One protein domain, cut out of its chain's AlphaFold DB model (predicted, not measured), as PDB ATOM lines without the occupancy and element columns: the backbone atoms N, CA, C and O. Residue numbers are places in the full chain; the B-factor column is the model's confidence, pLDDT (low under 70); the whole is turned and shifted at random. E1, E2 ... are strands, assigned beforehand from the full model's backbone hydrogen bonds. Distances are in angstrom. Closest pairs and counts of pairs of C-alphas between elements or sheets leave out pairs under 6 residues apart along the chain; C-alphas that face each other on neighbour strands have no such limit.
ATOM      1  N   ILE A  15     -14.151 -18.737 -31.370       97.94
ATOM      2  CA  ILE A  15     -13.857 -17.760 -32.412       97.94
ATOM      3  C   ILE A  15     -14.373 -18.276 -33.756       97.94
ATOM      4  O   ILE A  15     -14.213 -19.449 -34.089       97.94
ATOM      5  N   ASN A  16     -14.998 -17.399 -34.535       98.00
ATOM      6  CA  ASN A  16     -15.516 -17.712 -35.872       98.00
ATOM      7  C   ASN A  16     -15.180 -16.626 -36.906       98.00
ATOM      8  O   ASN A  16     -15.761 -16.574 -37.992       98.00
ATOM      9  N   ASN A  17     -14.226 -15.752 -36.575       98.44
ATOM     10  CA  ASN A  17     -13.718 -14.744 -37.491       98.44
ATOM     11  C   ASN A  17     -13.191 -15.415 -38.770       98.44
ATOM     12  O   ASN A  17     -12.545 -16.462 -38.680       98.44
ATOM     13  N   PRO A  18     -13.410 -14.804 -39.949       97.81
ATOM     14  CA  PRO A  18     -12.972 -15.374 -41.222       97.81
ATOM     15  C   PRO A  18     -11.444 -15.384 -41.361       97.81
ATOM     16  O   PRO A  18     -10.884 -16.167 -42.124       97.81
ATOM     17  N   LEU A  19     -10.762 -14.522 -40.606       98.38
ATOM     18  CA  LEU A  19      -9.315 -14.433 -40.546       98.38
ATOM     19  C   LEU A  19      -8.892 -14.096 -39.118       98.38
ATOM     20  O   LEU A  19      -9.394 -13.131 -38.539       98.38
ATOM     21  N   PHE A  20      -7.965 -14.870 -38.566       98.56
ATOM     22  CA  PHE A  20      -7.325 -14.571 -37.287       98.56
ATOM     23  C   PHE A  20      -5.928 -15.187 -37.225       98.56
ATOM     24  O   PHE A  20      -5.561 -16.043 -38.036       98.56
ATOM     25  N   GLY A  21      -5.135 -14.733 -36.267       98.12
ATOM     26  CA  GLY A  21      -3.788 -15.210 -36.018       98.12
ATOM     27  C   GLY A  21      -3.697 -16.192 -34.870       98.12
ATOM     28  O   GLY A  21      -4.474 -16.129 -33.918       98.12
ATOM     29  N   LEU A  22      -2.684 -17.046 -34.949       98.31
ATOM     30  CA  LEU A  22      -2.151 -17.783 -33.812       98.31
ATOM     31  C   LEU A  22      -0.804 -17.166 -33.446       98.31
ATOM     32  O   LEU A  22       0.071 -16.986 -34.305       98.31
ATOM     33  N   CYS A  23      -0.674 -16.826 -32.174       97.56
ATOM     34  CA  CYS A  23       0.457 -16.106 -31.626       97.56
ATOM     35  C   CYS A  23       1.118 -16.933 -30.531       97.56
ATOM     36  O   CYS A  23       0.456 -17.645 -29.778       97.56
ATOM     37  N   ASP A  24       2.424 -16.758 -30.415       95.88
ATOM     38  CA  ASP A  24       3.209 -17.143 -29.256       95.88
ATOM     39  C   ASP A  24       4.279 -16.061 -29.088       95.88
ATOM     40  O   ASP A  24       5.064 -15.805 -30.002       95.88
ATOM     41  N   ASP A  25       4.281 -15.381 -27.943       93.12
ATOM     42  CA  ASP A  25       5.187 -14.257 -27.698       93.12
ATOM     43  C   ASP A  25       6.640 -14.716 -27.411       93.12
ATOM     44  O   ASP A  25       7.509 -13.879 -27.167       93.12
ATOM     45  N   GLN A  26       6.923 -16.029 -27.421       86.25
ATOM     46  CA  GLN A  26       8.239 -16.650 -27.191       86.25
ATOM     47  C   GLN A  26       8.884 -16.243 -25.853       86.25
ATOM     48  O   GLN A  26      10.100 -16.297 -25.673       86.25
ATOM     49  N   ASN A  27       8.061 -15.834 -24.888       89.44
ATOM     50  CA  ASN A  27       8.462 -15.348 -23.566       89.44
ATOM     51  C   ASN A  27       8.079 -16.330 -22.442       89.44
ATOM     52  O   ASN A  27       8.016 -15.953 -21.273       89.44
ATOM     53  N   GLY A  28       7.797 -17.586 -22.801       87.69
ATOM     54  CA  GLY A  28       7.393 -18.638 -21.869       87.69
ATOM     55  C   GLY A  28       5.925 -18.580 -21.440       87.69
ATOM     56  O   GLY A  28       5.535 -19.333 -20.548       87.69
ATOM     57  N   THR A  29       5.119 -17.710 -22.053       94.31
ATOM     58  CA  THR A  29       3.659 -17.721 -21.902       94.31
ATOM     59  C   THR A  29       3.009 -18.690 -22.887       94.31
ATOM     60  O   THR A  29       3.645 -19.171 -23.817       94.31
ATOM     61  N   LYS A  30       1.736 -19.017 -22.648       96.94
ATOM     62  CA  LYS A  30       0.964 -19.895 -23.532       96.94
ATOM     63  C   LYS A  30       0.669 -19.222 -24.877       96.94
ATOM     64  O   LYS A  30       0.394 -18.021 -24.914       96.94
ATOM     65  N   ALA A  31       0.621 -20.018 -25.941       98.00
ATOM     66  CA  ALA A  31       0.089 -19.580 -27.227       98.00
ATOM     67  C   ALA A  31      -1.385 -19.148 -27.116       98.00
ATOM     68  O   ALA A  31      -2.097 -19.561 -26.191       98.00
ATOM     69  N   TYR A  32      -1.831 -18.308 -28.053       98.38
ATOM     70  CA  TYR A  32      -3.164 -17.702 -28.026       98.38
ATOM     71  C   TYR A  32      -3.689 -17.290 -29.411       98.38
ATOM     72  O   TYR A  32      -2.920 -17.199 -30.375       98.38
ATOM     73  N   THR A  33      -4.996 -17.017 -29.522       98.50
ATOM     74  CA  THR A  33      -5.591 -16.433 -30.740       98.50
ATOM     75  C   THR A  33      -5.572 -14.905 -30.715       98.50
ATOM     76  O   THR A  33      -5.667 -14.271 -29.665       98.50
ATOM     77  N   ASN A  34      -5.448 -14.270 -31.881       98.31
ATOM     78  CA  ASN A  34      -5.467 -12.813 -31.982       98.31
ATOM     79  C   ASN A  34      -6.156 -12.332 -33.264       98.31
ATOM     80  O   ASN A  34      -5.878 -12.845 -34.343       98.31
ATOM     81  N   ILE A  35      -7.004 -11.307 -33.155       97.56
ATOM     82  CA  ILE A  35      -7.688 -10.689 -34.306       97.56
ATOM     83  C   ILE A  35      -7.172  -9.281 -34.628       97.56
ATOM     84  O   ILE A  35      -7.247  -8.854 -35.776       97.56
ATOM     85  N   ASP A  36      -6.615  -8.575 -33.642       95.62
ATOM     86  CA  ASP A  36      -6.377  -7.131 -33.750       95.62
ATOM     87  C   ASP A  36      -4.995  -6.755 -34.293       95.62
ATOM     88  O   ASP A  36      -4.808  -5.652 -34.803       95.62
ATOM     89  N   ASN A  37      -3.996  -7.634 -34.168       95.25
ATOM     90  CA  ASN A  37      -2.605  -7.293 -34.458       95.25
ATOM     91  C   ASN A  37      -1.905  -8.340 -35.344       95.25
ATOM     92  O   ASN A  37      -1.131  -9.162 -34.840       95.25
ATOM     93  N   PRO A  38      -2.094  -8.261 -36.676       95.44
ATOM     94  CA  PRO A  38      -1.481  -9.177 -37.634       95.44
ATOM     95  C   PRO A  38       0.044  -9.262 -37.573       95.44
ATOM     96  O   PRO A  38       0.613 -10.285 -37.943       95.44
ATOM     97  N   ALA A  39       0.724  -8.222 -37.082       93.69
ATOM     98  CA  ALA A  39       2.180  -8.229 -36.955       93.69
ATOM     99  C   ALA A  39       2.688  -9.241 -35.911       93.69
ATOM    100  O   ALA A  39       3.854  -9.627 -35.962       93.69
ATOM    101  N   LYS A  40       1.829  -9.684 -34.982       94.00
ATOM    102  CA  LYS A  40       2.151 -10.725 -33.995       94.00
ATOM    103  C   LYS A  40       1.895 -12.146 -34.493       94.00
ATOM    104  O   LYS A  40       2.291 -13.102 -33.832       94.00
ATOM    105  N   TRP A  41       1.201 -12.304 -35.617       95.88
ATOM    106  CA  TRP A  41       0.731 -13.609 -36.057       95.88
ATOM    107  C   TRP A  41       1.903 -14.449 -36.560       95.88
ATOM    108  O   TRP A  41       2.536 -14.118 -37.562       95.88
ATOM    109  N   ILE A  42       2.166 -15.566 -35.882       96.00
ATOM    110  CA  ILE A  42       3.133 -16.565 -36.355       96.00
ATOM    111  C   ILE A  42       2.486 -17.423 -37.442       96.00
ATOM    112  O   ILE A  42       3.113 -17.738 -38.454       96.00
ATOM    113  N   ALA A  43       1.215 -17.771 -37.245       96.06
ATOM    114  CA  ALA A  43       0.393 -18.451 -38.231       96.06
ATOM    115  C   ALA A  43      -0.935 -17.716 -38.414       96.06
ATOM    116  O   ALA A  43      -1.412 -17.018 -37.521       96.06
ATOM    117  N   THR A  44      -1.543 -17.891 -39.581       97.19
ATOM    118  CA  THR A  44      -2.846 -17.316 -39.913       97.19
ATOM    119  C   THR A  44      -3.838 -18.434 -40.176       97.19
ATOM    120  O   THR A  44      -3.548 -19.357 -40.937       97.19
ATOM    121  N   VAL A  45      -5.021 -18.326 -39.583       98.06
ATOM    122  CA  VAL A  45      -6.157 -19.204 -39.843       98.06
ATOM    123  C   VAL A  45      -7.114 -18.477 -40.774       98.06
ATOM    124  O   VAL A  45      -7.615 -17.404 -40.444       98.06
ATOM    125  N   LYS A  46      -7.359 -19.071 -41.945       98.12
ATOM    126  CA  LYS A  46      -8.435 -18.673 -42.856       98.12
ATOM    127  C   LYS A  46      -9.631 -19.577 -42.599       98.12
ATOM    128  O   LYS A  46      -9.535 -20.788 -42.782       98.12
ATOM    129  N   ASN A  47     -10.723 -18.991 -42.142       97.25
ATOM    130  CA  ASN A  47     -11.947 -19.679 -41.758       97.25
ATOM    131  C   ASN A  47     -13.113 -19.132 -42.585       97.25
ATOM    132  O   ASN A  47     -14.055 -18.548 -42.055       97.25
ATOM    133  N   ASP A  48     -13.027 -19.311 -43.902       97.06
ATOM    134  CA  ASP A  48     -13.952 -18.715 -44.878       97.06
ATOM    135  C   ASP A  48     -15.427 -19.104 -44.642       97.06
ATOM    136  O   ASP A  48     -16.338 -18.416 -45.095       97.06
ATOM    137  N   TYR A  49     -15.671 -20.189 -43.898       96.38
ATOM    138  CA  TYR A  49     -17.002 -20.695 -43.556       96.38
ATOM    139  C   TYR A  49     -17.487 -20.300 -42.156       96.38
ATOM    140  O   TYR A  49     -18.525 -20.794 -41.724       96.38
ATOM    141  N   HIS A  50     -16.754 -19.446 -41.434       97.31
ATOM    142  CA  HIS A  50     -17.107 -19.008 -40.078       97.31
ATOM    143  C   HIS A  50     -17.394 -20.172 -39.116       97.31
ATOM    144  O   HIS A  50     -18.304 -20.113 -38.289       97.31
ATOM    145  N   VAL A  51     -16.619 -21.255 -39.221       97.12
ATOM    146  CA  VAL A  51     -16.738 -22.392 -38.305       97.12
ATOM    147  C   VAL A  51     -16.412 -21.913 -36.894       97.12
ATOM    148  O   VAL A  51     -15.399 -21.243 -36.690       97.12
ATOM    149  N   ASN A  52     -17.242 -22.272 -35.915       97.88
ATOM    150  CA  ASN A  52     -16.935 -22.047 -34.508       97.88
ATOM    151  C   ASN A  52     -15.740 -22.922 -34.110       97.88
ATOM    152  O   ASN A  52     -15.839 -24.154 -34.077       97.88
ATOM    153  N   LEU A  53     -14.611 -22.281 -33.820       98.25
ATOM    154  CA  LEU A  53     -13.375 -22.923 -33.399       98.25
ATOM    155  C   LEU A  53     -13.063 -22.566 -31.948       98.25
ATOM    156  O   LEU A  53     -13.259 -21.435 -31.518       98.25
ATOM    157  N   VAL A  54     -12.524 -23.523 -31.200       98.38
ATOM    158  CA  VAL A  54     -11.986 -23.304 -29.855       98.38
ATOM    159  C   VAL A  54     -10.502 -23.616 -29.878       98.38
ATOM    160  O   VAL A  54     -10.110 -24.749 -30.177       98.38
ATOM    161  N   PHE A  55      -9.688 -22.617 -29.545       98.50
ATOM    162  CA  PHE A  55      -8.265 -22.802 -29.307       98.50
ATOM    163  C   PHE A  55      -8.037 -23.261 -27.869       98.50
ATOM    164  O   PHE A  55      -8.570 -22.678 -26.925       98.50
ATOM    165  N   THR A  56      -7.251 -24.318 -27.707       98.50
ATOM    166  CA  THR A  56      -6.788 -24.817 -26.415       98.50
ATOM    167  C   THR A  56      -5.273 -24.722 -26.378       98.50
ATOM    168  O   THR A  56      -4.606 -25.382 -27.174       98.50
ATOM    169  N   ALA A  57      -4.726 -23.945 -25.446       98.31
ATOM    170  CA  ALA A  57      -3.288 -23.927 -25.209       98.31
ATOM    171  C   ALA A  57      -2.845 -25.262 -24.597       98.31
ATOM    172  O   ALA A  57      -3.356 -25.659 -23.543       98.31
ATOM    173  N   ILE A  58      -1.917 -25.958 -25.253       97.62
ATOM    174  CA  ILE A  58      -1.422 -27.256 -24.792       97.62
ATOM    175  C   ILE A  58      -0.146 -27.067 -23.977       97.62
ATOM    176  O   ILE A  58      -0.150 -27.413 -22.788       97.62
ATOM    177  N   ASP A  59       0.896 -26.477 -24.569       95.44
ATOM    178  CA  ASP A  59       2.083 -26.064 -23.822       95.44
ATOM    179  C   ASP A  59       1.734 -24.941 -22.834       95.44
ATOM    180  O   ASP A  59       0.835 -24.123 -23.064       95.44
ATOM    181  N   LYS A  60       2.407 -24.943 -21.681       94.88
ATOM    182  CA  LYS A  60       2.204 -23.984 -20.577       94.88
ATOM    183  C   LYS A  60       0.785 -23.926 -19.985       94.88
ATOM    184  O   LYS A  60       0.527 -23.058 -19.148       94.88
ATOM    185  N   CYS A  61      -0.141 -24.817 -20.361       96.94
ATOM    186  CA  CYS A  61      -1.486 -24.846 -19.776       96.94
ATOM    187  C   CYS A  61      -2.032 -26.252 -19.513       96.94
ATOM    188  O   CYS A  61      -2.130 -26.633 -18.344       96.94
ATOM    189  N   VAL A  62      -2.415 -27.016 -20.550       97.12
ATOM    190  CA  VAL A  62      -2.909 -28.397 -20.356       97.12
ATOM    191  C   VAL A  62      -1.800 -29.270 -19.784       97.12
ATOM    192  O   VAL A  62      -2.064 -30.075 -18.895       97.12
ATOM    193  N   ILE A  63      -0.579 -29.086 -20.290       95.50
ATOM    194  CA  ILE A  63       0.629 -29.716 -19.770       95.50
ATOM    195  C   ILE A  63       1.535 -28.603 -19.248       95.50
ATOM    196  O   ILE A  63       1.922 -27.699 -19.991       95.50
ATOM    197  N   LYS A  64       1.856 -28.650 -17.956       92.94
ATOM    198  CA  LYS A  64       2.745 -27.677 -17.312       92.94
ATOM    199  C   LYS A  64       4.214 -28.037 -17.526       92.94
ATOM    200  O   LYS A  64       4.566 -29.149 -17.917       92.94
ATOM    201  N   ASP A  65       5.099 -27.092 -17.222       89.31
ATOM    202  CA  ASP A  65       6.544 -27.231 -17.444       89.31
ATOM    203  C   ASP A  65       7.180 -28.456 -16.788       89.31
ATOM    204  O   ASP A  65       8.091 -29.055 -17.351       89.31
ATOM    205  N   ASN A  66       6.678 -28.852 -15.622       91.06
ATOM    206  CA  ASN A  66       7.172 -29.988 -14.853       91.06
ATOM    207  C   ASN A  66       6.401 -31.297 -15.111       91.06
ATOM    208  O   ASN A  66       6.623 -32.277 -14.403       91.06
ATOM    209  N   GLU A  67       5.504 -31.324 -16.098       92.75
ATOM    210  CA  GLU A  67       4.703 -32.494 -16.465       92.75
ATOM    211  C   GLU A  67       5.178 -33.096 -17.795       92.75
ATOM    212  O   GLU A  67       5.613 -32.378 -18.695       92.75
ATOM    213  N   GLU A  68       5.079 -34.426 -17.922       91.81
ATOM    214  CA  GLU A  68       5.424 -35.182 -19.141       91.81
ATOM    215  C   GLU A  68       6.831 -34.874 -19.704       91.81
ATOM    216  O   GLU A  68       7.045 -34.845 -20.916       91.81
ATOM    217  N   VAL A  69       7.809 -34.656 -18.818       90.44
ATOM    218  CA  VAL A  69       9.200 -34.333 -19.182       90.44
ATOM    219  C   VAL A  69       9.758 -35.352 -20.186       90.44
ATOM    220  O   VAL A  69       9.682 -36.562 -19.977       90.44
ATOM    221  N   GLY A  70      10.335 -34.854 -21.282       89.44
ATOM    222  CA  GLY A  70      10.900 -35.674 -22.359       89.44
ATOM    223  C   GLY A  70       9.891 -36.136 -23.416       89.44
ATOM    224  O   GLY A  70      10.292 -36.778 -24.386       89.44
ATOM    225  N   ARG A  71       8.602 -35.804 -23.276       89.75
ATOM    226  CA  ARG A  71       7.586 -36.044 -24.308       89.75
ATOM    227  C   ARG A  71       7.319 -34.769 -25.097       89.75
ATOM    228  O   ARG A  71       7.134 -33.701 -24.522       89.75
ATOM    229  N   GLY A  72       7.293 -34.895 -26.422       89.06
ATOM    230  CA  GLY A  72       6.935 -33.787 -27.303       89.06
ATOM    231  C   GLY A  72       5.490 -33.349 -27.072       89.06
ATOM    232  O   GLY A  72       4.598 -34.183 -26.915       89.06
ATOM    233  N   ARG A  73       5.270 -32.038 -27.074       92.38
ATOM    234  CA  ARG A  73       3.956 -31.398 -27.019       92.38
ATOM    235  C   ARG A  73       3.946 -30.232 -27.995       92.38
ATOM    236  O   ARG A  73       5.003 -29.690 -28.285       92.38
ATOM    237  N   CYS A  74       2.761 -29.920 -28.499       95.94
ATOM    238  CA  CYS A  74       2.538 -28.771 -29.363       95.94
ATOM    239  C   CYS A  74       2.109 -27.560 -28.531       95.94
ATOM    240  O   CYS A  74       1.691 -27.716 -27.380       95.94
ATOM    241  N   ASP A  75       2.168 -26.371 -29.116       97.56
ATOM    242  CA  ASP A  75       1.775 -25.136 -28.432       97.56
ATOM    243  C   ASP A  75       0.261 -25.070 -28.212       97.56
ATOM    244  O   ASP A  75      -0.217 -24.599 -27.175       97.56
ATOM    245  N   GLY A  76      -0.521 -25.595 -29.158       97.88
ATOM    246  CA  GLY A  76      -1.970 -25.516 -29.081       97.88
ATOM    247  C   GLY A  76      -2.737 -26.496 -29.950       97.88
ATOM    248  O   GLY A  76      -2.201 -27.240 -30.769       97.88
ATOM    249  N   MET A  77      -4.049 -26.473 -29.761       97.94
ATOM    250  CA  MET A  77      -5.008 -27.280 -30.495       97.94
ATOM    251  C   MET A  77      -6.208 -26.419 -30.884       97.94
ATOM    252  O   MET A  77      -6.801 -25.775 -30.023       97.94
ATOM    253  N   LEU A  78      -6.612 -26.449 -32.154       98.19
ATOM    254  CA  LEU A  78      -7.909 -25.929 -32.594       98.19
ATOM    255  C   LEU A  78      -8.902 -27.077 -32.712       98.19
ATOM    256  O   LEU A  78      -8.589 -28.130 -33.268       98.19
ATOM    257  N   THR A  79     -10.118 -26.858 -32.226       98.06
ATOM    258  CA  THR A  79     -11.211 -27.825 -32.348       98.06
ATOM    259  C   THR A  79     -12.452 -27.152 -32.895       98.06
ATOM    260  O   THR A  79     -12.772 -26.039 -32.492       98.06
ATOM    261  N   SER A  80     -13.136 -27.815 -33.825       96.50
ATOM    262  CA  SER A  80     -14.446 -27.352 -34.299       96.50
ATOM    263  C   SER A  80     -15.541 -27.672 -33.289       96.50
ATOM    264  O   SER A  80     -15.405 -28.587 -32.471       96.50
ATOM    265  N   GLU A  81     -16.644 -26.936 -33.359       87.81
ATOM    266  CA  GLU A  81     -17.879 -27.279 -32.659       87.81
ATOM    267  C   GLU A  81     -18.274 -28.751 -32.895       87.81
ATOM    268  O   GLU A  81     -18.083 -29.316 -33.975       87.81
ATOM    269  N   GLY A  82     -18.739 -29.424 -31.839       87.00
ATOM    270  CA  GLY A  82     -18.958 -30.877 -31.846       87.00
ATOM    271  C   GLY A  82     -17.677 -31.726 -31.831       87.00
ATOM    272  O   GLY A  82     -17.770 -32.942 -31.721       87.00
ATOM    273  N   LYS A  83     -16.487 -31.106 -31.870       86.38
ATOM    274  CA  LYS A  83     -15.159 -31.752 -31.842       86.38
ATOM    275  C   LYS A  83     -14.909 -32.710 -33.013       86.38
ATOM    276  O   LYS A  83     -14.104 -33.629 -32.899       86.38
ATOM    277  N   ASN A  84     -15.564 -32.468 -34.148       90.88
ATOM    278  CA  ASN A  84     -15.454 -33.312 -35.344       90.88
ATOM    279  C   ASN A  84     -14.096 -33.180 -36.047       90.88
ATOM    280  O   ASN A  84     -13.645 -34.104 -36.716       90.88
ATOM    281  N   HIS A  85     -13.441 -32.033 -35.875       95.38
ATOM    282  CA  HIS A  85     -12.100 -31.769 -36.387       95.38
ATOM    283  C   HIS A  85     -11.203 -31.276 -35.262       95.38
ATOM    284  O   HIS A  85     -11.612 -30.416 -34.473       95.38
ATOM    285  N   ILE A  86      -9.982 -31.804 -35.242       97.12
ATOM    286  CA  ILE A  86      -8.915 -31.441 -34.317       97.12
ATOM    287  C   ILE A  86      -7.677 -31.111 -35.148       97.12
ATOM    288  O   ILE A  86      -7.246 -31.920 -35.969       97.12
ATOM    289  N   TYR A  87      -7.100 -29.940 -34.908       97.25
ATOM    290  CA  TYR A  87      -5.860 -29.491 -35.531       97.25
ATOM    291  C   TYR A  87      -4.831 -29.247 -34.435       97.25
ATOM    292  O   TYR A  87      -5.061 -28.424 -33.550       97.25
ATOM    293  N   PHE A  88      -3.701 -29.945 -34.493       97.44
ATOM    294  CA  PHE A  88      -2.566 -29.686 -33.612       97.44
ATOM    295  C   PHE A  88      -1.690 -28.590 -34.218       97.44
ATOM    296  O   PHE A  88      -1.421 -28.604 -35.420       97.44
ATOM    297  N   VAL A  89      -1.270 -27.638 -33.388       97.50
ATOM    298  CA  VAL A  89      -0.571 -26.425 -33.809       97.50
ATOM    299  C   VAL A  89       0.761 -26.331 -33.086       97.50
ATOM    300  O   VAL A  89       0.807 -26.186 -31.870       97.50
ATOM    301  N   GLU A  90       1.828 -26.357 -33.874       96.75
ATOM    302  CA  GLU A  90       3.189 -26.030 -33.460       96.75
ATOM    303  C   GLU A  90       3.593 -24.718 -34.150       96.75
ATOM    304  O   GLU A  90       3.616 -24.636 -35.384       96.75
TER     305      GLU A  90
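What this domain is: This is residues 15 to 90 of the 98 residues of an uncharacterized protein of termite gut metagenome (UniProt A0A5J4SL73). With little regular structure, the domain is two small three-stranded antiparallel sheets, E2 - E1 - E3 and E4 - E5 - E6, in a flat outline; from the loop between E4 and E5, residues 66 to 71 stick out. The printed part has 76 residues, six named strands, E1 to E6 along the chain, and no named helix. The class is all strand, with 26 residues in named elements, under half. It is compact, radius of gyration of the C-alphas 12.9 A, spanning 38 by 31 by 14 A.

Where its parts are: E1, residues 19 to 23, 13.3 A, begins at C-alpha 19 (-9.315, -14.433, -40.546). E2 is residues 32 to 34, 6.7 A; E3 43 to 46, 10.0 A; E4 53 to 57, 13.0 A; E5 76 to 80, 13.6 A. E6, residues 86 to 89, 9.7 A, ends at C-alpha 89 (-0.571, -26.425, -33.809).

How they stand to each other: E1 and E2 form a hairpin at 141 degrees, N 21 and O 34 2.8 A apart, within hydrogen-bond range. E3 is antiparallel to E1, N 45 to O 20 2.8 A. The closest C-alphas of E2 and E4 are Tyr 32 and Ala 57, 6.8 A. E4, E5 and E6 form a meander, antiparallel neighbours in turn: N 54 to O 79 2.8 A, N 89 to O 76 2.8 A.

The domain as a whole: The farthest C-alphas, Tyr 49 and Asn 66, are 38.7 A apart. The printed part has no cut; the link E4 to E5 is long, 18 residues. No printed residue is under 70 in pLDDT.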